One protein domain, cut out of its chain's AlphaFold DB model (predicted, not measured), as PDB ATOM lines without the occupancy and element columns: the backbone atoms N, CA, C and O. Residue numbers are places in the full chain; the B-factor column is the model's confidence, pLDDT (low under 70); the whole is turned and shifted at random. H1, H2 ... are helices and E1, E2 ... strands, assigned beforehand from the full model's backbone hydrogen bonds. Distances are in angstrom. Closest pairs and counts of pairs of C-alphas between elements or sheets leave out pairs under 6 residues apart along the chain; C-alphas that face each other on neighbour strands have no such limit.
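AT A GLANCE: This is residues 136 to 298 of the 298 residues of a protein of Escherichia coli (UniProt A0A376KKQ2). One long, twisted antiparallel sheet curls like part of a barrel but stays open, with a small helix, H1, grazing it. The turn between E6 and E7 makes one end of the long axis; the long link of residues 186 to 210 makes the other, and residues 276 to 294 run out toward it and back. The printed part has 163 residues, with eight named strands in the order E1 to E7, then H1, then E8; the sheet's order is E1 - E2 - E3 - E4 - E5 - E6 - E7 - E8. It is mostly strand and loose, a rod of 68 by 32 by 25 A with a radius of gyration of the C-alphas of 19.8 A.

HOW THE PARTS SIT: E1, residues 136 to 145, is an edge strand and forms a hairpin with E2, residues 154 to 167, with N 137 and O 162 at 2.8 A. E2 forms a hairpin with E3, residues 170 to 185, at 172 degrees, with N 155 and O 182 at 2.8 A. E3 and E4, residues 211 to 224, are a hairpin with N 175 and O 220 at 2.8 A. E4 bends by 52 degrees at residue 221 and forms a hairpin with E5, residues 228 to 234, with N 221 and O 232 at 2.9 A. E5 forms a hairpin with E6, residues 244 to 254, with N 233 and O 245 at 2.8 A. E6 and E7, residues 257 to 265, are a hairpin with N 254 and O 257 at 2.8 A. E1 to E7 form a meander, each strand the antiparallel neighbour of the one before. H1, residues 272 to 275, only grazes the sheet; its closest C-alphas to E3 are those of Met 181 and Leu 272, 6.5 A apart. H1 is too short for an O i to N i+4 pair; its 1 O i to N i+3 pair is within range. The other edge strand, E8, residues 295 to 297, is antiparallel to E7, with N 264 and O 296 at 2.9 A. E1 and E8 are apart.

IN THESE COORDINATES: E1 begins at C-alpha 136 (34.302, -1.951, -39.744) and is 29.6 A long. E2 measures 38.7 A, E3 46.3 A, E4 41.2 A, E5 20.8 A, E6 33.5 A and E7 26.6 A. H1, 5.3 A, begins at C-alpha 272 (20.468, -17.883, -20.198). E8, 7.3 A, ends at C-alpha 297 (45.015, -20.494, -17.862).

THE WHOLE: The C-alphas farthest apart, of Asp 191 and Gly 255, are 69.9 A apart. The printed part has no cut. The links E3 to E4 and H1 to E8 are long. Residues 278 to 279 pair antiparallel with residues 288 to 289. Mean pLDDT of the printed part is 94.4; no printed residue is under 70.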
ATOM      1  N   VAL A 136      35.545  -2.005 -40.517       98.19
ATOM      2  CA  VAL A 136      34.302  -1.951 -39.744       98.19
ATOM      3  C   VAL A 136      33.454  -3.142 -40.159       98.19
ATOM      4  O   VAL A 136      33.083  -3.263 -41.325       98.19
ATOM      5  N   THR A 137      33.160  -4.018 -39.205       98.31
ATOM      6  CA  THR A 137      32.392  -5.245 -39.427       98.31
ATOM      7  C   THR A 137      31.108  -5.182 -38.618       98.31
ATOM      8  O   THR A 137      31.142  -4.916 -37.418       98.31
ATOM      9  N   LEU A 138      29.979  -5.432 -39.279       98.31
ATOM     10  CA  LEU A 138      28.682  -5.630 -38.642       98.31
ATOM     11  C   LEU A 138      28.224  -7.057 -38.938       98.31
ATOM     12  O   LEU A 138      28.050  -7.418 -40.100       98.31
ATOM     13  N   GLU A 139      28.026  -7.847 -37.891       98.38
ATOM     14  CA  GLU A 139      27.600  -9.242 -37.974       98.38
ATOM     15  C   GLU A 139      26.322  -9.450 -37.156       98.38
ATOM     16  O   GLU A 139      26.113  -8.809 -36.127       98.38
ATOM     17  N   HIS A 140      25.449 -10.340 -37.622       98.00
ATOM     18  CA  HIS A 140      24.292 -10.792 -36.861       98.00
ATOM     19  C   HIS A 140      24.301 -12.314 -36.806       98.00
ATOM     20  O   HIS A 140      24.250 -12.968 -37.847       98.00
ATOM     21  N   ASP A 141      24.332 -12.849 -35.593       97.56
ATOM     22  CA  ASP A 141      24.296 -14.277 -35.319       97.56
ATOM     23  C   ASP A 141      22.956 -14.659 -34.680       97.56
ATOM     24  O   ASP A 141      22.507 -14.037 -33.711       97.56
ATOM     25  N   TYR A 142      22.323 -15.687 -35.240       96.94
ATOM     26  CA  TYR A 142      21.154 -16.341 -34.668       96.94
ATOM     27  C   TYR A 142      21.544 -17.757 -34.279       96.94
ATOM     28  O   TYR A 142      21.813 -18.607 -35.131       96.94
ATOM     29  N   TRP A 143      21.523 -18.012 -32.980       95.75
ATOM     30  CA  TRP A 143      22.022 -19.245 -32.397       95.75
ATOM     31  C   TRP A 143      21.102 -19.710 -31.274       95.75
ATOM     32  O   TRP A 143      20.256 -18.973 -30.771       95.75
ATOM     33  N   GLY A 144      21.221 -20.974 -30.890       94.56
ATOM     34  CA  GLY A 144      20.351 -21.543 -29.876       94.56
ATOM     35  C   GLY A 144      20.416 -23.057 -29.819       94.56
ATOM     36  O   GLY A 144      21.168 -23.700 -30.550       94.56
ATOM     37  N   SER A 145      19.601 -23.621 -28.941       94.56
ATOM     38  CA  SER A 145      19.476 -25.059 -28.736       94.56
ATOM     39  C   SER A 145      18.065 -25.372 -28.265       94.56
ATOM     40  O   SER A 145      17.524 -24.644 -27.435       94.56
ATOM     41  N   SER A 146      17.479 -26.465 -28.751       94.06
ATOM     42  CA  SER A 146      16.206 -26.945 -28.218       94.06
ATOM     43  C   SER A 146      16.362 -27.443 -26.782       94.06
ATOM     44  O   SER A 146      17.403 -27.978 -26.394       94.06
ATOM     45  N   GLY A 147      15.299 -27.302 -25.999       94.06
ATOM     46  CA  GLY A 147      15.280 -27.721 -24.606       94.06
ATOM     47  C   GLY A 147      13.901 -27.546 -23.988       94.06
ATOM     48  O   GLY A 147      12.883 -27.591 -24.679       94.06
ATOM     49  N   THR A 148      13.872 -27.340 -22.677       94.62
ATOM     50  CA  THR A 148      12.641 -27.086 -21.930       94.62
ATOM     51  C   THR A 148      12.367 -25.588 -21.854       94.62
ATOM     52  O   THR A 148      13.245 -24.789 -21.500       94.62
ATOM     53  N   GLY A 149      11.124 -25.210 -22.153       95.12
ATOM     54  CA  GLY A 149      10.656 -23.834 -22.033       95.12
ATOM     55  C   GLY A 149      10.820 -23.290 -20.610       95.12
ATOM     56  O   GLY A 149      10.545 -23.974 -19.631       95.12
ATOM     57  N   GLY A 150      11.285 -22.049 -20.506       91.88
ATOM     58  CA  GLY A 150      11.573 -21.353 -19.253       91.88
ATOM     59  C   GLY A 150      13.063 -21.299 -18.896       91.88
ATOM     60  O   GLY A 150      13.481 -20.376 -18.197       91.88
ATOM     61  N   TYR A 151      13.901 -22.221 -19.383       90.81
ATOM     62  CA  TYR A 151      15.325 -22.222 -18.996       90.81
ATOM     63  C   TYR A 151      16.319 -22.808 -20.005       90.81
ATOM     64  O   TYR A 151      17.500 -22.472 -19.916       90.81
ATOM     65  N   SER A 152      15.898 -23.652 -20.952       92.38
ATOM     66  CA  SER A 152      16.830 -24.308 -21.890       92.38
ATOM     67  C   SER A 152      16.371 -24.384 -23.351       92.38
ATOM     68  O   SER A 152      17.194 -24.722 -24.196       92.38
ATOM     69  N   ASP A 153      15.123 -24.026 -23.681       95.56
ATOM     70  CA  ASP A 153      14.670 -23.850 -25.075       95.56
ATOM     71  C   ASP A 153      15.169 -22.518 -25.658       95.56
ATOM     72  O   ASP A 153      14.420 -21.553 -25.807       95.56
ATOM     73  N   LEU A 154      16.478 -22.441 -25.894       95.69
ATOM     74  CA  LEU A 154      17.193 -21.210 -26.190       95.69
ATOM     75  C   LEU A 154      17.070 -20.806 -27.662       95.69
ATOM     76  O   LEU A 154      17.503 -21.527 -28.561       95.69
ATOM     77  N   LYS A 155      16.600 -19.580 -27.882       97.31
ATOM     78  CA  LYS A 155      16.703 -18.824 -29.133       97.31
ATOM     79  C   LYS A 155      17.371 -17.494 -28.822       97.31
ATOM     80  O   LYS A 155      16.836 -16.696 -28.051       97.31
ATOM     81  N   ALA A 156      18.548 -17.277 -29.387       96.75
ATOM     82  CA  ALA A 156      19.378 -16.122 -29.113       96.75
ATOM     83  C   ALA A 156      19.724 -15.369 -30.398       96.75
ATOM     84  O   ALA A 156      19.931 -15.949 -31.462       96.75
ATOM     85  N   HIS A 157      19.796 -14.052 -30.264       97.75
ATOM     86  CA  HIS A 157      20.255 -13.138 -31.293       97.75
ATOM     87  C   HIS A 157      21.441 -12.356 -30.751       97.75
ATOM     88  O   HIS A 157      21.421 -11.890 -29.609       97.75
ATOM     89  N   THR A 158      22.479 -12.192 -31.560       97.69
ATOM     90  CA  THR A 158      23.645 -11.384 -31.208       97.69
ATOM     91  C   THR A 158      24.033 -10.511 -32.391       97.69
ATOM     92  O   THR A 158      24.446 -11.011 -33.430       97.69
ATOM     93  N   THR A 159      23.883  -9.197 -32.242       98.44
ATOM     94  CA  THR A 159      24.335  -8.219 -33.241       98.44
ATOM     95  C   THR A 159      25.663  -7.635 -32.790       98.44
ATOM     96  O   THR A 159      25.735  -7.034 -31.720       98.44
ATOM     97  N   MET A 160      26.701  -7.805 -33.601       98.50
ATOM     98  CA  MET A 160      28.087  -7.493 -33.268       98.50
ATOM     99  C   MET A 160      28.590  -6.388 -34.185       98.50
ATOM    100  O   MET A 160      28.584  -6.543 -35.403       98.50
ATOM    101  N   LEU A 161      29.041  -5.283 -33.604       98.62
ATOM    102  CA  LEU A 161      29.749  -4.230 -34.320       98.62
ATOM    103  C   LEU A 161      31.200  -4.227 -33.851       98.62
ATOM    104  O   LEU A 161      31.461  -4.060 -32.663       98.62
ATOM    105  N   GLN A 162      32.142  -4.380 -34.779       98.56
ATOM    106  CA  GLN A 162      33.571  -4.344 -34.486       98.56
ATOM    107  C   GLN A 162      34.292  -3.361 -35.405       98.56
ATOM    108  O   GLN A 162      34.065  -3.341 -36.613       98.56
ATOM    109  N   VAL A 163      35.169  -2.548 -34.820       98.50
ATOM    110  CA  VAL A 163      36.069  -1.635 -35.529       98.50
ATOM    111  C   VAL A 163      37.499  -2.051 -35.228       98.50
ATOM    112  O   VAL A 163      37.896  -2.053 -34.066       98.50
ATOM    113  N   ASP A 164      38.274  -2.369 -36.261       98.00
ATOM    114  CA  ASP A 164      39.681  -2.750 -36.163       98.00
ATOM    115  C   ASP A 164      40.568  -1.683 -36.818       98.00
ATOM    116  O   ASP A 164      40.359  -1.338 -37.984       98.00
ATOM    117  N   ALA A 165      41.594  -1.208 -36.110       97.06
ATOM    118  CA  ALA A 165      42.512  -0.170 -36.582       97.06
ATOM    119  C   ALA A 165      43.981  -0.507 -36.256       97.06
ATOM    120  O   ALA A 165      44.246  -1.168 -35.247       97.06
ATOM    121  N   PRO A 166      44.956  -0.048 -37.065       96.56
ATOM    122  CA  PRO A 166      46.373  -0.227 -36.756       96.56
ATOM    123  C   PRO A 166      46.785   0.498 -35.476       96.56
ATOM    124  O   PRO A 166      46.439   1.661 -35.261       96.56
ATOM    125  N   TYR A 167      47.612  -0.163 -34.669       94.00
ATOM    126  CA  TYR A 167      48.345   0.481 -33.584       94.00
ATOM    127  C   TYR A 167      49.680  -0.227 -33.366       94.00
ATOM    128  O   TYR A 167      49.709  -1.418 -33.040       94.00
ATOM    129  N   SER A 168      50.776   0.525 -33.516       91.25
ATOM    130  CA  SER A 168      52.142  -0.011 -33.511       91.25
ATOM    131  C   SER A 168      52.301  -1.135 -34.552       91.25
ATOM    132  O   SER A 168      51.895  -0.966 -35.701       91.25
ATOM    133  N   ASP A 169      52.874  -2.268 -34.163       89.69
ATOM    134  CA  ASP A 169      53.063  -3.474 -34.967       89.69
ATOM    135  C   ASP A 169      51.855  -4.438 -34.932       89.69
ATOM    136  O   ASP A 169      51.922  -5.537 -35.472       89.69
ATOM    137  N   GLY A 170      50.727  -4.014 -34.359       94.38
ATOM    138  CA  GLY A 170      49.514  -4.819 -34.249       94.38
ATOM    139  C   GLY A 170      48.251  -4.075 -34.670       94.38
ATOM    140  O   GLY A 170      48.282  -3.052 -35.363       94.38
ATOM    141  N   ARG A 171      47.109  -4.604 -34.230       97.56
ATOM    142  CA  ARG A 171      45.785  -4.021 -34.467       97.56
ATOM    143  C   ARG A 171      45.012  -3.919 -33.165       97.56
ATOM    144  O   ARG A 171      44.904  -4.903 -32.434       97.56
ATOM    145  N   MET A 172      44.465  -2.738 -32.900       98.06
ATOM    146  CA  MET A 172      43.442  -2.541 -31.879       98.06
ATOM    147  C   MET A 172      42.076  -2.900 -32.445       98.06
ATOM    148  O   MET A 172      41.811  -2.654 -33.621       98.06
ATOM    149  N   PHE A 173      41.198  -3.412 -31.591       98.44
ATOM    150  CA  PHE A 173      39.786  -3.549 -31.904       98.44
ATOM    151  C   PHE A 173      38.927  -2.930 -30.803       98.44
ATOM    152  O   PHE A 173      39.258  -2.998 -29.618       98.44
ATOM    153  N   PHE A 174      37.802  -2.355 -31.206       98.50
ATOM    154  CA  PHE A 174      36.687  -2.020 -30.332       98.50
ATOM    155  C   PHE A 174      35.467  -2.797 -30.804       98.50
ATOM    156  O   PHE A 174      35.176  -2.821 -31.999       98.50
ATOM    157  N   ARG A 175      34.752  -3.420 -29.874       98.44
ATOM    158  CA  ARG A 175      33.610  -4.277 -30.167       98.44
ATOM    159  C   ARG A 175      32.437  -3.949 -29.256       98.44
ATOM    160  O   ARG A 175      32.627  -3.715 -28.064       98.44
ATOM    161  N   SER A 176      31.235  -3.975 -29.814       98.31
ATOM    162  CA  SER A 176      29.987  -3.997 -29.061       98.31
ATOM    163  C   SER A 176      29.100  -5.148 -29.519       98.31
ATOM    164  O   SER A 176      28.936  -5.380 -30.718       98.31
ATOM    165  N   ASP A 177      28.510  -5.854 -28.559       98.06
ATOM    166  CA  ASP A 177      27.603  -6.969 -28.818       98.06
ATOM    167  C   ASP A 177      26.257  -6.675 -28.165       98.06
ATOM    168  O   ASP A 177      26.171  -6.459 -26.957       98.06
ATOM    169  N   PHE A 178      25.192  -6.685 -28.959       97.88
ATOM    170  CA  PHE A 178      23.818  -6.592 -28.482       97.88
ATOM    171  C   PHE A 178      23.226  -7.994 -28.464       97.88
ATOM    172  O   PHE A 178      22.989  -8.580 -29.521       97.88
ATOM    173  N   VAL A 179      23.001  -8.527 -27.266       97.25
ATOM    174  CA  VAL A 179      22.560  -9.904 -27.045       97.25
ATOM    175  C   VAL A 179      21.109  -9.907 -26.586       97.25
ATOM    176  O   VAL A 179      20.741  -9.206 -25.643       97.25
ATOM    177  N   ASN A 180      20.286 -10.736 -27.218       97.00
ATOM    178  CA  ASN A 180      18.950 -11.085 -26.752       97.00
ATOM    179  C   ASN A 180      18.854 -12.606 -26.639       97.00
ATOM    180  O   ASN A 180      19.226 -13.311 -27.571       97.00
ATOM    181  N   MET A 181      18.362 -13.105 -25.510       96.44
ATOM    182  CA  MET A 181      18.158 -14.532 -25.272       96.44
ATOM    183  C   MET A 181      16.727 -14.765 -24.815       96.44
ATOM    184  O   MET A 181      16.270 -14.170 -23.840       96.44
ATOM    185  N   ASN A 182      16.029 -15.668 -25.489       96.50
ATOM    186  CA  ASN A 182      14.699 -16.126 -25.122       96.50
ATOM    187  C   ASN A 182      14.761 -17.634 -24.885       96.50
ATOM    188  O   ASN A 182      15.194 -18.367 -25.767       96.50
ATOM    189  N   VAL A 183      14.357 -18.086 -23.698       95.56
ATOM    190  CA  VAL A 183      14.357 -19.515 -23.337       95.56
ATOM    191  C   VAL A 183      12.946 -20.104 -23.277       95.56
ATOM    192  O   VAL A 183      12.725 -21.157 -22.684       95.56
ATOM    193  N   GLY A 184      11.965 -19.412 -23.856       95.75
ATOM    194  CA  GLY A 184      10.573 -19.827 -23.890       95.75
ATOM    195  C   GLY A 184       9.834 -19.586 -22.575       95.75
ATOM    196  O   GLY A 184      10.169 -18.713 -21.773       95.75
ATOM    197  N   SER A 185       8.763 -20.350 -22.375       96.25
ATOM    198  CA  SER A 185       7.893 -20.249 -21.203       96.25
ATOM    199  C   SER A 185       7.748 -21.594 -20.513       96.25
ATOM    200  O   SER A 185       7.655 -22.612 -21.196       96.25
ATOM    201  N   PHE A 186       7.653 -21.587 -19.183       95.50
ATOM    202  CA  PHE A 186       7.344 -22.796 -18.418       95.50
ATOM    203  C   PHE A 186       5.992 -23.394 -18.836       95.50
ATOM    204  O   PHE A 186       5.014 -22.676 -19.111       95.50
ATOM    205  N   SER A 187       5.934 -24.723 -18.868       94.25
ATOM    206  CA  SER A 187       4.692 -25.481 -19.018       94.25
ATOM    207  C   SER A 187       3.912 -25.426 -17.708       94.25
ATOM    208  O   SER A 187       4.474 -25.657 -16.647       94.25
ATOM    209  N   THR A 188       2.622 -25.094 -17.765       94.25
ATOM    210  CA  THR A 188       1.810 -24.866 -16.562       94.25
ATOM    211  C   THR A 188       0.758 -25.946 -16.370       94.25
ATOM    212  O   THR A 188       0.146 -26.391 -17.343       94.25
ATOM    213  N   ASN A 189       0.486 -26.291 -15.115       92.12
ATOM    214  CA  ASN A 189      -0.670 -27.085 -14.716       92.12
ATOM    215  C   ASN A 189      -1.985 -26.273 -14.823       92.12
ATOM    216  O   ASN A 189      -1.991 -25.114 -15.251       92.12
ATOM    217  N   ALA A 190      -3.113 -26.885 -14.442       92.44
ATOM    218  CA  ALA A 190      -4.438 -26.256 -14.502       92.44
ATOM    219  C   ALA A 190      -4.554 -24.983 -13.639       92.44
ATOM    220  O   ALA A 190      -5.302 -24.074 -13.991       92.44
ATOM    221  N   ASP A 191      -3.766 -24.894 -12.565       89.06
ATOM    222  CA  ASP A 191      -3.716 -23.742 -11.660       89.06
ATOM    223  C   ASP A 191      -2.760 -22.640 -12.151       89.06
ATOM    224  O   ASP A 191      -2.526 -21.648 -11.456       89.06
ATOM    225  N   GLY A 192      -2.180 -22.798 -13.347       91.38
ATOM    226  CA  GLY A 192      -1.241 -21.840 -13.929       91.38
ATOM    227  C   GLY A 192       0.146 -21.852 -13.278       91.38
ATOM    228  O   GLY A 192       0.903 -20.896 -13.460       91.38
ATOM    229  N   LYS A 193       0.480 -22.908 -12.527       94.12
ATOM    230  CA  LYS A 193       1.757 -23.080 -11.824       94.12
ATOM    231  C   LYS A 193       2.651 -24.130 -12.481       94.12
ATOM    232  O   LYS A 193       2.182 -24.893 -13.324       94.12
ATOM    233  N   TRP A 194       3.923 -24.164 -12.096       95.12
ATOM    234  CA  TRP A 194       4.913 -25.134 -12.582       95.12
ATOM    235  C   TRP A 194       5.827 -25.637 -11.458       95.12
ATOM    236  O   TRP A 194       6.097 -24.909 -10.499       95.12
ATOM    237  N   ASP A 195       6.302 -26.872 -11.595       94.56
ATOM    238  CA  ASP A 195       7.103 -27.629 -10.622       94.56
ATOM    239  C   ASP A 195       8.425 -28.156 -11.223       94.56
ATOM    240  O   ASP A 195       9.052 -29.070 -10.684       94.56
ATOM    241  N   ASP A 196       8.873 -27.562 -12.339       94.25
ATOM    242  CA  ASP A 196      10.139 -27.879 -13.000       94.25
ATOM    243  C   ASP A 196      11.332 -27.893 -12.028       94.25
ATOM    244  O   ASP A 196      11.390 -27.129 -11.061       94.25
ATOM    245  N   ASN A 197      12.356 -28.698 -12.341       94.62
ATOM    246  CA  ASN A 197      13.633 -28.696 -11.619       94.62
ATOM    247  C   ASN A 197      14.474 -27.449 -11.948       94.62
ATOM    248  O   ASN A 197      15.538 -27.520 -12.566       94.62
ATOM    249  N   TRP A 198      13.951 -26.294 -11.557       92.62
ATOM    250  CA  TRP A 198      14.506 -24.977 -11.785       92.62
ATOM    251  C   TRP A 198      14.181 -24.075 -10.589       92.62
ATOM    252  O   TRP A 198      13.070 -24.094 -10.061       92.62
ATOM    253  N   GLY A 199      15.160 -23.281 -10.144       92.06
ATOM    254  CA  GLY A 199      15.009 -22.429  -8.964       92.06
ATOM    255  C   GLY A 199      14.626 -23.243  -7.728       92.06
ATOM    256  O   GLY A 199      15.313 -24.200  -7.372       92.06
ATOM    257  N   THR A 200      13.527 -22.860  -7.080       93.44
ATOM    258  CA  THR A 200      12.966 -23.592  -5.930       93.44
ATOM    259  C   THR A 200      11.607 -24.238  -6.224       93.44
ATOM    260  O   THR A 200      10.880 -24.584  -5.293       93.44
ATOM    261  N   CYS A 201      11.256 -24.432  -7.500       93.50
ATOM    262  CA  CYS A 201       9.908 -24.850  -7.905       93.50
ATOM    263  C   CYS A 201       9.547 -26.293  -7.515       93.50
ATOM    264  O   CYS A 201       8.374 -26.606  -7.361       93.50
ATOM    265  N   THR A 202      10.539 -27.145  -7.241       93.88
ATOM    266  CA  THR A 202      10.325 -28.500  -6.695       93.88
ATOM    267  C   THR A 202      10.004 -28.513  -5.198       93.88
ATOM    268  O   THR A 202       9.545 -29.525  -4.673       93.88
ATOM    269  N   LEU A 203      10.263 -27.407  -4.486       92.75
ATOM    270  CA  LEU A 203       9.937 -27.246  -3.065       92.75
ATOM    271  C   LEU A 203       8.548 -26.630  -2.873       92.75
ATOM    272  O   LEU A 203       7.873 -26.915  -1.884       92.75
ATOM    273  N   GLN A 204       8.145 -25.762  -3.802       92.56
ATOM    274  CA  GLN A 204       6.846 -25.107  -3.838       92.56
ATOM    275  C   GLN A 204       6.535 -24.683  -5.275       92.56
ATOM    276  O   GLN A 204       7.329 -23.956  -5.871       92.56
ATOM    277  N   ASP A 205       5.359 -25.062  -5.780       93.69
ATOM    278  CA  ASP A 205       4.891 -24.694  -7.115       93.69
ATOM    279  C   ASP A 205       5.042 -23.191  -7.400       93.69
ATOM    280  O   ASP A 205       4.518 -22.331  -6.676       93.69
ATOM    281  N   CYS A 206       5.712 -22.885  -8.504       94.44
ATOM    282  CA  CYS A 206       6.048 -21.534  -8.924       94.44
ATOM    283  C   CYS A 206       4.941 -20.878  -9.761       94.44
ATOM    284  O   CYS A 206       4.195 -21.546 -10.473       94.44
ATOM    285  N   SER A 207       4.840 -19.545  -9.699       93.56
ATOM    286  CA  SER A 207       3.934 -18.732 -10.522       93.56
ATOM    287  C   SER A 207       4.429 -17.288 -10.705       93.56
ATOM    288  O   SER A 207       5.131 -16.732  -9.863       93.56
ATOM    289  N   GLY A 208       4.020 -16.642 -11.802       92.62
ATOM    290  CA  GLY A 208       4.301 -15.228 -12.088       92.62
ATOM    291  C   GLY A 208       5.234 -15.008 -13.280       92.62
ATOM    292  O   GLY A 208       4.790 -14.552 -14.330       92.62
ATOM    293  N   ASN A 209       6.519 -15.348 -13.165       90.81
ATOM    294  CA  ASN A 209       7.531 -15.129 -14.214       90.81
ATOM    295  C   ASN A 209       7.585 -16.277 -15.245       90.81
ATOM    296  O   ASN A 209       8.639 -16.849 -15.503       90.81
ATOM    297  N   ARG A 210       6.442 -16.613 -15.853       92.56
ATOM    298  CA  ARG A 210       6.321 -17.785 -16.738       92.56
ATOM    299  C   ARG A 210       7.203 -17.706 -17.990       92.56
ATOM    300  O   ARG A 210       7.808 -18.705 -18.364       92.56
ATOM    301  N   SER A 211       7.237 -16.548 -18.651       94.19
ATOM    302  CA  SER A 211       8.083 -16.313 -19.828       94.19
ATOM    303  C   SER A 211       9.452 -15.820 -19.386       94.19
ATOM    304  O   SER A 211       9.536 -14.929 -18.538       94.19
ATOM    305  N   GLN A 212      10.507 -16.395 -19.953       93.94
ATOM    306  CA  GLN A 212      11.882 -16.134 -19.556       93.94
ATOM    307  C   GLN A 212      12.693 -15.660 -20.764       93.94
ATOM    308  O   GLN A 212      12.888 -16.374 -21.749       93.94
ATOM    309  N   SER A 213      13.165 -14.422 -20.678       94.50
ATOM    310  CA  SER A 213      14.027 -13.798 -21.675       94.50
ATOM    311  C   SER A 213      14.841 -12.688 -21.030       94.50
ATOM    312  O   SER A 213      14.362 -12.058 -20.084       94.50
ATOM    313  N   ASP A 214      16.015 -12.404 -21.577       94.38
ATOM    314  CA  ASP A 214      16.861 -11.299 -21.136       94.38
ATOM    315  C   ASP A 214      17.581 -10.660 -22.331       94.38
ATOM    316  O   ASP A 214      17.750 -11.277 -23.389       94.38
ATOM    317  N   SER A 215      17.989  -9.403 -22.184       95.69
ATOM    318  CA  SER A 215      18.717  -8.673 -23.219       95.69
ATOM    319  C   SER A 215      19.701  -7.686 -22.621       95.69
ATOM    320  O   SER A 215      19.393  -7.028 -21.630       95.69
ATOM    321  N   GLY A 216      20.848  -7.518 -23.266       96.50
ATOM    322  CA  GLY A 216      21.844  -6.554 -22.833       96.50
ATOM    323  C   GLY A 216      22.846  -6.208 -23.921       96.50
ATOM    324  O   GLY A 216      22.840  -6.791 -25.006       96.50
ATOM    325  N   ALA A 217      23.721  -5.259 -23.608       97.81
ATOM    326  CA  ALA A 217      24.808  -4.847 -24.486       97.81
ATOM    327  C   ALA A 217      26.160  -4.979 -23.779       97.81
ATOM    328  O   ALA A 217      26.334  -4.450 -22.681       97.81
ATOM    329  N   SER A 218      27.119  -5.672 -24.385       97.56
ATOM    330  CA  SER A 218      28.510  -5.702 -23.924       97.56
ATOM    331  C   SER A 218      29.391  -4.812 -24.781       97.56
ATOM    332  O   SER A 218      29.087  -4.526 -25.938       97.56
ATOM    333  N   VAL A 219      30.512  -4.398 -24.198       98.25
ATOM    334  CA  VAL A 219      31.604  -3.745 -24.921       98.25
ATOM    335  C   VAL A 219      32.918  -4.453 -24.627       98.25
ATOM    336  O   VAL A 219      33.106  -4.981 -23.530       98.25
ATOM    337  N   ALA A 220      33.831  -4.435 -25.591       98.44
ATOM    338  CA  ALA A 220      35.192  -4.918 -25.429       98.44
ATOM    339  C   ALA A 220      36.177  -4.047 -26.211       98.44
ATOM    340  O   ALA A 220      35.866  -3.513 -27.277       98.44
ATOM    341  N   VAL A 221      37.384  -3.927 -25.675       98.56
ATOM    342  CA  VAL A 221      38.535  -3.335 -26.352       98.56
ATOM    343  C   VAL A 221      39.720  -4.269 -26.196       98.56
ATOM    344  O   VAL A 221      39.907  -4.878 -25.142       98.56
ATOM    345  N   GLY A 222      40.533  -4.375 -27.234       98.44
ATOM    346  CA  GLY A 222      41.735  -5.184 -27.174       98.44
ATOM    347  C   GLY A 222      42.736  -4.826 -28.250       98.44
ATOM    348  O   GLY A 222      42.510  -3.948 -29.085       98.44
ATOM    349  N   TRP A 223      43.865  -5.515 -28.210       98.31
ATOM    350  CA  TRP A 223      44.944  -5.373 -29.172       98.31
ATOM    351  C   TRP A 223      45.644  -6.712 -29.376       98.31
ATOM    352  O   TRP A 223      45.743  -7.518 -28.449       98.31
ATOM    353  N   ARG A 224      46.134  -6.949 -30.593       97.75
ATOM    354  CA  ARG A 224      46.918  -8.138 -30.928       97.75
ATOM    355  C   ARG A 224      47.992  -7.853 -31.974       97.75
ATOM    356  O   ARG A 224      47.740  -7.103 -32.920       97.75
ATOM    357  N   ASN A 225      49.132  -8.512 -31.829       95.75
ATOM    358  CA  ASN A 225      50.129  -8.741 -32.876       95.75
ATOM    359  C   ASN A 225      50.487 -10.243 -32.902       95.75
ATOM    360  O   ASN A 225      49.768 -11.060 -32.322       95.75
ATOM    361  N   ASP A 226      51.584 -10.613 -33.564       94.12
ATOM    362  CA  ASP A 226      52.016 -12.015 -33.675       94.12
ATOM    363  C   ASP A 226      52.478 -12.628 -32.336       94.12
ATOM    364  O   ASP A 226      52.497 -13.849 -32.189       94.12
ATOM    365  N   VAL A 227      52.834 -11.795 -31.350       96.44
ATOM    366  CA  VAL A 227      53.475 -12.217 -30.092       96.44
ATOM    367  C   VAL A 227      52.523 -12.121 -28.904       96.44
ATOM    368  O   VAL A 227      52.490 -13.001 -28.054       96.44
ATOM    369  N   TRP A 228      51.752 -11.045 -28.809       97.00
ATOM    370  CA  TRP A 228      50.896 -10.739 -27.674       97.00
ATOM    371  C   TRP A 228      49.482 -10.441 -28.147       97.00
ATOM    372  O   TRP A 228      49.266  -9.752 -29.145       97.00
ATOM    373  N   SER A 229      48.501 -10.890 -27.371       98.25
ATOM    374  CA  SER A 229      47.137 -10.388 -27.485       98.25
ATOM    375  C   SER A 229      46.564 -10.105 -26.110       98.25
ATOM    376  O   SER A 229      46.905 -10.781 -25.140       98.25
ATOM    377  N   TRP A 230      45.718  -9.089 -26.009       98.38
ATOM    378  CA  TRP A 230      44.949  -8.830 -24.803       98.38
ATOM    379  C   TRP A 230      43.609  -8.195 -25.140       98.38
ATOM    380  O   TRP A 230      43.472  -7.473 -26.128       98.38
ATOM    381  N   ASP A 231      42.628  -8.436 -24.281       98.50
ATOM    382  CA  ASP A 231      41.335  -7.776 -24.336       98.50
ATOM    383  C   ASP A 231      40.726  -7.624 -22.945       98.50
ATOM    384  O   ASP A 231      40.990  -8.407 -22.028       98.50
ATOM    385  N   ILE A 232      39.901  -6.593 -22.807       98.38
ATOM    386  CA  ILE A 232      39.064  -6.357 -21.642       98.38
ATOM    387  C   ILE A 232      37.691  -5.885 -22.107       98.38
ATOM    388  O   ILE A 232      37.559  -5.076 -23.026       98.38
ATOM    389  N   GLY A 233      36.654  -6.386 -21.458       97.94
ATOM    390  CA  GLY A 233      35.282  -6.051 -21.783       97.94
ATOM    391  C   GLY A 233      34.327  -6.400 -20.660       97.94
ATOM    392  O   GLY A 233      34.732  -6.640 -19.521       97.94
ATOM    393  N   THR A 234      33.044  -6.434 -20.983       96.94
ATOM    394  CA  THR A 234      31.984  -6.774 -20.032       96.94
ATOM    395  C   THR A 234      31.122  -7.913 -20.557       96.94
ATOM    396  O   THR A 234      31.058  -8.155 -21.760       96.94
ATOM    397  N   THR A 235      30.407  -8.599 -19.673       95.12
ATOM    398  CA  THR A 235      29.203  -9.333 -20.078       95.12
ATOM    399  C   THR A 235      28.073  -8.342 -20.422       95.12
ATOM    400  O   THR A 235      28.201  -7.144 -20.127       95.12
ATOM    401  N   PRO A 236      26.988  -8.779 -21.094       95.44
ATOM    402  CA  PRO A 236      25.935  -7.871 -21.541       95.44
ATOM    403  C   PRO A 236      25.278  -7.091 -20.392       95.44
ATOM    404  O   PRO A 236      24.609  -7.651 -19.526       95.44
ATOM    405  N   MET A 237      25.437  -5.768 -20.402       94.81
ATOM    406  CA  MET A 237      24.776  -4.855 -19.475       94.81
ATOM    407  C   MET A 237      23.278  -4.824 -19.777       94.81
ATOM    408  O   MET A 237      22.874  -4.458 -20.879       94.81
ATOM    409  N   GLY A 238      22.465  -5.216 -18.801       91.31
ATOM    410  CA  GLY A 238      21.026  -5.444 -18.961       91.31
ATOM    411  C   GLY A 238      20.614  -6.795 -18.389       91.31
ATOM    412  O   GLY A 238      19.547  -6.898 -17.789       91.31
ATOM    413  N   PHE A 239      21.529  -7.767 -18.445       91.31
ATOM    414  CA  PHE A 239      21.366  -9.056 -17.787       91.31
ATOM    415  C   PHE A 239      21.311  -8.939 -16.261       91.31
ATOM    416  O   PHE A 239      21.720  -7.940 -15.657       91.31
ATOM    417  N   ASN A 240      20.818  -9.995 -15.609       85.06
ATOM    418  CA  ASN A 240      20.706 -10.044 -14.153       85.06
ATOM    419  C   ASN A 240      22.041  -9.904 -13.411       85.06
ATOM    420  O   ASN A 240      22.036  -9.337 -12.312       85.06
ATOM    421  N   VAL A 241      23.141 -10.397 -13.985       84.06
ATOM    422  CA  VAL A 241      24.503 -10.269 -13.450       84.06
ATOM    423  C   VAL A 241      25.447  -9.790 -14.551       84.06
ATOM    424  O   VAL A 241      25.454 -10.318 -15.663       84.06
ATOM    425  N   VAL A 242      26.256  -8.786 -14.218       88.88
ATOM    426  CA  VAL A 242      27.214  -8.154 -15.128       88.88
ATOM    427  C   VAL A 242      28.614  -8.263 -14.537       88.88
ATOM    428  O   VAL A 242      28.816  -7.964 -13.362       88.88
ATOM    429  N   ASP A 243      29.575  -8.664 -15.361       92.62
ATOM    430  CA  ASP A 243      30.952  -8.935 -14.969       92.62
ATOM    431  C   ASP A 243      31.951  -8.326 -15.955       92.62
ATOM    432  O   ASP A 243      31.677  -8.220 -17.150       92.62
ATOM    433  N   VAL A 244      33.142  -7.977 -15.462       95.88
ATOM    434  CA  VAL A 244      34.289  -7.607 -16.306       95.88
ATOM    435  C   VAL A 244      35.015  -8.872 -16.757       95.88
ATOM    436  O   VAL A 244      35.391  -9.706 -15.937       95.88
ATOM    437  N   VAL A 245      35.232  -9.018 -18.053       97.19
ATOM    438  CA  VAL A 245      35.839 -10.195 -18.686       97.19
ATOM    439  C   VAL A 245      37.049  -9.774 -19.508       97.19
ATOM    440  O   VAL A 245      37.235  -8.590 -19.779       97.19
ATOM    441  N   GLY A 246      37.888 -10.727 -19.892       97.62
ATOM    442  CA  GLY A 246      39.070 -10.419 -20.684       97.62
ATOM    443  C   GLY A 246      40.033 -11.583 -20.799       97.62
ATOM    444  O   GLY A 246      39.780 -12.683 -20.294       97.62
ATOM    445  N   GLY A 247      41.163 -11.327 -21.438       98.19
ATOM    446  CA  GLY A 247      42.242 -12.291 -21.547       98.19
ATOM    447  C   GLY A 247      43.550 -11.653 -21.969       98.19
ATOM    448  O   GLY A 247      43.586 -10.520 -22.444       98.19
ATOM    449  N   ILE A 248      44.628 -12.399 -21.770       98.31
ATOM    450  CA  ILE A 248      45.957 -12.093 -22.286       98.31
ATOM    451  C   ILE A 248      46.590 -13.381 -22.804       98.31
ATOM    452  O   ILE A 248      46.434 -14.439 -22.189       98.31
ATOM    453  N   SER A 249      47.300 -13.299 -23.925       98.00
ATOM    454  CA  SER A 249      48.072 -14.404 -24.482       98.00
ATOM    455  C   SER A 249      49.464 -13.956 -24.909       98.00
ATOM    456  O   SER A 249      49.653 -12.814 -25.328       98.00
ATOM    457  N   TYR A 250      50.408 -14.888 -24.845       98.06
ATOM    458  CA  TYR A 250      51.769 -14.749 -25.349       98.06
ATOM    459  C   TYR A 250      52.124 -15.950 -26.214       98.06
ATOM    460  O   TYR A 250      51.926 -17.083 -25.776       98.06
ATOM    461  N   SER A 251      52.663 -15.695 -27.399       97.88
ATOM    462  CA  SER A 251      53.113 -16.690 -28.364       97.88
ATOM    463  C   SER A 251      54.598 -16.505 -28.652       97.88
ATOM    464  O   SER A 251      55.053 -15.377 -28.843       97.88
ATOM    465  N   ASP A 252      55.339 -17.607 -28.692       97.31
ATOM    466  CA  ASP A 252      56.747 -17.632 -29.092       97.31
ATOM    467  C   ASP A 252      57.114 -19.016 -29.656       97.31
ATOM    468  O   ASP A 252      56.361 -19.984 -29.513       97.31
ATOM    469  N   ASP A 253      58.279 -19.117 -30.289       96.38
ATOM    470  CA  ASP A 253      58.767 -20.341 -30.923       96.38
ATOM    471  C   ASP A 253      60.026 -20.875 -30.223       96.38
ATOM    472  O   ASP A 253      61.072 -20.226 -30.158       96.38
ATOM    473  N   ILE A 254      59.975 -22.125 -29.755       94.25
ATOM    474  CA  ILE A 254      61.138 -22.857 -29.233       94.25
ATOM    475  C   ILE A 254      61.651 -23.783 -30.334       94.25
ATOM    476  O   ILE A 254      61.314 -24.969 -30.416       94.25
ATOM    477  N   GLY A 255      62.488 -23.228 -31.210       94.44
ATOM    478  CA  GLY A 255      62.997 -23.941 -32.379       94.44
ATOM    479  C   GLY A 255      61.864 -24.236 -33.371       94.44
ATOM    480  O   GLY A 255      61.283 -23.290 -33.887       94.44
ATOM    481  N   PRO A 256      61.546 -25.507 -33.679       95.25
ATOM    482  CA  PRO A 256      60.438 -25.852 -34.574       95.25
ATOM    483  C   PRO A 256      59.063 -25.906 -33.881       95.25
ATOM    484  O   PRO A 256      58.076 -26.211 -34.547       95.25
ATOM    485  N   LEU A 257      58.991 -25.706 -32.558       95.75
ATOM    486  CA  LEU A 257      57.754 -25.815 -31.781       95.75
ATOM    487  C   LEU A 257      57.254 -24.431 -31.362       95.75
ATOM    488  O   LEU A 257      57.853 -23.807 -30.487       95.75
ATOM    489  N   GLY A 258      56.131 -24.002 -31.932       96.56
ATOM    490  CA  GLY A 258      55.395 -22.833 -31.453       96.56
ATOM    491  C   GLY A 258      54.586 -23.161 -30.202       96.56
ATOM    492  O   GLY A 258      53.970 -24.229 -30.116       96.56
ATOM    493  N   TYR A 259      54.579 -22.254 -29.231       96.69
ATOM    494  CA  TYR A 259      53.739 -22.355 -28.043       96.69
ATOM    495  C   TYR A 259      52.988 -21.048 -27.799       96.69
ATOM    496  O   TYR A 259      53.492 -19.963 -28.077       96.69
ATOM    497  N   THR A 260      51.791 -21.163 -27.227       97.81
ATOM    498  CA  THR A 260      51.006 -20.021 -26.762       97.81
ATOM    499  C   THR A 260      50.560 -20.291 -25.340       97.81
ATOM    500  O   THR A 260      49.950 -21.322 -25.078       97.81
ATOM    501  N   VAL A 261      50.836 -19.356 -24.438       97.94
ATOM    502  CA  VAL A 261      50.304 -19.359 -23.072       97.94
ATOM    503  C   VAL A 261      49.234 -18.287 -22.953       97.94
ATOM    504  O   VAL A 261      49.400 -17.179 -23.466       97.94
ATOM    505  N   ASN A 262      48.127 -18.592 -22.288       97.19
ATOM    506  CA  ASN A 262      47.031 -17.650 -22.101       97.19
ATOM    507  C   ASN A 262      46.451 -17.701 -20.688       97.19
ATOM    508  O   ASN A 262      46.485 -18.724 -20.010       97.19
ATOM    509  N   ALA A 263      45.880 -16.579 -20.267       97.94
ATOM    510  CA  ALA A 263      45.036 -16.480 -19.088       97.94
ATOM    511  C   ALA A 263      43.784 -15.688 -19.456       97.94
ATOM    512  O   ALA A 263      43.877 -14.637 -20.093       97.94
ATOM    513  N   HIS A 264      42.609 -16.183 -19.077       97.38
ATOM    514  CA  HIS A 264      41.350 -15.562 -19.462       97.38
ATOM    515  C   HIS A 264      40.266 -15.708 -18.396       97.38
ATOM    516  O   HIS A 264      40.226 -16.665 -17.621       97.38
ATOM    517  N   ARG A 265      39.346 -14.745 -18.408       96.25
ATOM    518  CA  ARG A 265      38.076 -14.758 -17.688       96.25
ATOM    519  C   ARG A 265      36.966 -14.595 -18.723       96.25
ATOM    520  O   ARG A 265      36.840 -13.519 -19.302       96.25
ATOM    521  N   ARG A 266      36.189 -15.650 -18.990       95.50
ATOM    522  CA  ARG A 266      35.158 -15.676 -20.051       95.50
ATOM    523  C   ARG A 266      33.820 -16.179 -19.508       95.50
ATOM    524  O   ARG A 266      33.838 -17.071 -18.667       95.50
ATOM    525  N   PRO A 267      32.676 -15.636 -19.958       93.44
ATOM    526  CA  PRO A 267      31.369 -16.121 -19.536       93.44
ATOM    527  C   PRO A 267      31.003 -17.420 -20.264       93.44
ATOM    528  O   PRO A 267      31.344 -17.600 -21.433       93.44
ATOM    529  N   ILE A 268      30.262 -18.307 -19.601       92.50
ATOM    530  CA  ILE A 268      29.637 -19.459 -20.259       92.50
ATOM    531  C   ILE A 268      28.330 -19.000 -20.913       92.50
ATOM    532  O   ILE A 268      27.362 -18.696 -20.221       92.50
ATOM    533  N   SER A 269      28.290 -18.979 -22.246       90.56
ATOM    534  CA  SER A 269      27.147 -18.484 -23.026       90.56
ATOM    535  C   SER A 269      26.100 -19.548 -23.385       90.56
ATOM    536  O   SER A 269      25.085 -19.226 -23.985       90.56
ATOM    537  N   SER A 270      26.288 -20.817 -23.013       88.88
ATOM    538  CA  SER A 270      25.448 -21.931 -23.494       88.88
ATOM    539  C   SER A 270      23.997 -21.940 -22.991       88.88
ATOM    540  O   SER A 270      23.177 -22.689 -23.513       88.88
ATOM    541  N   SER A 271      23.657 -21.140 -21.980       90.50
ATOM    542  CA  SER A 271      22.285 -20.993 -21.479       90.50
ATOM    543  C   SER A 271      22.070 -19.602 -20.896       90.50
ATOM    544  O   SER A 271      23.024 -18.955 -20.456       90.50
ATOM    545  N   LEU A 272      20.810 -19.161 -20.828       89.69
ATOM    546  CA  LEU A 272      20.468 -17.883 -20.198       89.69
ATOM    547  C   LEU A 272      20.928 -17.842 -18.732       89.69
ATOM    548  O   LEU A 272      21.498 -16.846 -18.289       89.69
ATOM    549  N   LEU A 273      20.748 -18.948 -18.003       90.69
ATOM    550  CA  LEU A 273      21.155 -19.064 -16.606       90.69
ATOM    551  C   LEU A 273      22.673 -18.930 -16.417       90.69
ATOM    552  O   LEU A 273      23.113 -18.260 -15.491       90.69
ATOM    553  N   ALA A 274      23.482 -19.559 -17.273       90.25
ATOM    554  CA  ALA A 274      24.938 -19.495 -17.151       90.25
ATOM    555  C   ALA A 274      25.508 -18.136 -17.589       90.25
ATOM    556  O   ALA A 274      26.501 -17.687 -17.010       90.25
ATOM    557  N   PHE A 275      24.878 -17.491 -18.577       90.75
ATOM    558  CA  PHE A 275      25.407 -16.277 -19.192       90.75
ATOM    559  C   PHE A 275      24.965 -14.996 -18.479       90.75
ATOM    560  O   PHE A 275      25.805 -14.181 -18.102       90.75
ATOM    561  N   GLY A 276      23.652 -14.814 -18.314       87.31
ATOM    562  CA  GLY A 276      23.055 -13.596 -17.758       87.31
ATOM    563  C   GLY A 276      22.406 -13.773 -16.396       87.31
ATOM    564  O   GLY A 276      22.200 -12.790 -15.684       87.31
ATOM    565  N   GLY A 277      22.129 -15.020 -16.023       90.31
ATOM    566  CA  GLY A 277      21.452 -15.380 -14.791       90.31
ATOM    567  C   GLY A 277      19.945 -15.223 -14.863       90.31
ATOM    568  O   GLY A 277      19.396 -14.482 -15.677       90.31
ATOM    569  N   GLN A 278      19.255 -15.931 -13.974       91.56
ATOM    570  CA  GLN A 278      17.801 -15.860 -13.858       91.56
ATOM    571  C   GLN A 278      17.383 -15.495 -12.433       91.56
ATOM    572  O   GLN A 278      18.180 -15.499 -11.491       91.56
ATOM    573  N   LYS A 279      16.114 -15.116 -12.282       92.31
ATOM    574  CA  LYS A 279      15.509 -14.734 -11.005       92.31
ATOM    575  C   LYS A 279      14.418 -15.719 -10.630       92.31
ATOM    576  O   LYS A 279      13.608 -16.067 -11.484       92.31
ATOM    577  N   ASP A 280      14.398 -16.136  -9.365       91.94
ATOM    578  CA  ASP A 280      13.506 -17.206  -8.912       91.94
ATOM    579  C   ASP A 280      12.080 -16.694  -8.972       91.94
ATOM    580  O   ASP A 280      11.851 -15.475  -9.000       91.94
ATOM    581  N   SER A 281      11.127 -17.618  -9.023       91.75
ATOM    582  CA  SER A 281       9.724 -17.245  -9.109       91.75
ATOM    583  C   SER A 281       9.367 -16.239  -8.009       91.75
ATOM    584  O   SER A 281       9.773 -16.424  -6.855       91.75
ATOM    585  N   PRO A 282       8.627 -15.158  -8.324       92.25
ATOM    586  CA  PRO A 282       8.227 -14.176  -7.322       92.25
ATOM    587  C   PRO A 282       7.306 -14.776  -6.252       92.25
ATOM    588  O   PRO A 282       7.247 -14.235  -5.154       92.25
ATOM    589  N   SER A 283       6.621 -15.889  -6.549       92.25
ATOM    590  CA  SER A 283       5.860 -16.669  -5.563       92.25
ATOM    591  C   SER A 283       6.732 -17.394  -4.532       92.25
ATOM    592  O   SER A 283       6.212 -17.821  -3.506       92.25
ATOM    593  N   ASN A 284       8.028 -17.543  -4.817       93.75
ATOM    594  CA  ASN A 284       8.984 -18.281  -4.003       93.75
ATOM    595  C   ASN A 284      10.033 -17.301  -3.450       93.75
ATOM    596  O   ASN A 284       9.691 -16.365  -2.730       93.75
ATOM    597  N   THR A 285      11.323 -17.486  -3.756       91.69
ATOM    598  CA  THR A 285      12.380 -16.671  -3.134       91.69
ATOM    599  C   THR A 285      12.608 -15.330  -3.826       91.69
ATOM    600  O   THR A 285      13.157 -14.413  -3.212       91.69
ATOM    601  N   GLY A 286      12.263 -15.212  -5.113       89.56
ATOM    602  CA  GLY A 286      12.561 -14.028  -5.920       89.56
ATOM    603  C   GLY A 286      14.053 -13.668  -6.014       89.56
ATOM    604  O   GLY A 286      14.380 -12.539  -6.385       89.56
ATOM    605  N   LYS A 287      14.979 -14.566  -5.652       91.88
ATOM    606  CA  LYS A 287      16.424 -14.289  -5.665       91.88
ATOM    607  C   LYS A 287      16.990 -14.412  -7.076       91.88
ATOM    608  O   LYS A 287      16.579 -15.283  -7.830       91.88
ATOM    609  N   LYS A 288      17.952 -13.558  -7.430       90.62
ATOM    610  CA  LYS A 288      18.753 -13.722  -8.653       90.62
ATOM    611  C   LYS A 288      19.853 -14.747  -8.395       90.62
ATOM    612  O   LYS A 288      20.485 -14.677  -7.341       90.62
ATOM    613  N   TRP A 289      20.094 -15.662  -9.327       86.19
ATOM    614  CA  TRP A 289      21.190 -16.616  -9.204       86.19
ATOM    615  C   TRP A 289      21.799 -17.004 -10.548       86.19
ATOM    616  O   TRP A 289      21.189 -16.829 -11.603       86.19
ATOM    617  N   ALA A 290      23.004 -17.566 -10.405       70.62
ATOM    618  CA  ALA A 290      23.921 -18.040 -11.431       70.62
ATOM    619  C   ALA A 290      24.354 -16.977 -12.446       70.62
ATOM    620  O   ALA A 290      23.548 -16.404 -13.149       70.62
ATOM    621  N   VAL A 291      25.663 -16.780 -12.541       71.31
ATOM    622  CA  VAL A 291      26.393 -16.493 -13.777       71.31
ATOM    623  C   VAL A 291      27.727 -17.206 -13.612       71.31
ATOM    624  O   VAL A 291      28.318 -17.188 -12.528       71.31
ATOM    625  N   CYS A 292      28.165 -17.915 -14.647       84.88
ATOM    626  CA  CYS A 292      29.398 -18.685 -14.603       84.88
ATOM    627  C   CYS A 292      30.454 -17.988 -15.454       84.88
ATOM    628  O   CYS A 292      30.400 -18.023 -16.684       84.88
ATOM    629  N   VAL A 293      31.417 -17.357 -14.780       88.50
ATOM    630  CA  VAL A 293      32.571 -16.718 -15.423       88.50
ATOM    631  C   VAL A 293      33.855 -17.404 -14.952       88.50
ATOM    632  O   VAL A 293      34.508 -16.910 -14.024       88.50
ATOM    633  N   PRO A 294      34.210 -18.573 -15.518       90.88
ATOM    634  CA  PRO A 294      35.460 -19.245 -15.194       90.88
ATOM    635  C   PRO A 294      36.666 -18.333 -15.430       90.88
ATOM    636  O   PRO A 294      36.713 -17.549 -16.381       90.88
ATOM    637  N   THR A 295      37.651 -18.466 -14.544       93.44
ATOM    638  CA  THR A 295      38.995 -17.911 -14.712       93.44
ATOM    639  C   THR A 295      39.944 -19.082 -14.903       93.44
ATOM    640  O   THR A 295      39.996 -19.968 -14.048       93.44
ATOM    641  N   ALA A 296      40.645 -19.111 -16.028       94.06
ATOM    642  CA  ALA A 296      41.485 -20.231 -16.426       94.06
ATOM    643  C   ALA A 296      42.785 -19.753 -17.078       94.06
ATOM    644  O   ALA A 296      42.907 -18.599 -17.495       94.06
ATOM    645  N   TRP A 297      43.752 -20.662 -17.153       93.06
ATOM    646  CA  TRP A 297      45.015 -20.494 -17.862       93.06
ATOM    647  C   TRP A 297      45.365 -21.791 -18.597       93.06
ATOM    648  O   TRP A 297      44.900 -22.862 -18.194       93.06
ATOM    649  N   GLY A 298      46.150 -21.692 -19.669       92.62
ATOM    650  CA  GLY A 298      46.543 -22.828 -20.505       92.62
ATOM    651  C   GLY A 298      47.661 -22.505 -21.472       92.62
ATOM    652  O   GLY A 298      47.927 -21.298 -21.683       92.62
TER     653      GLY A 298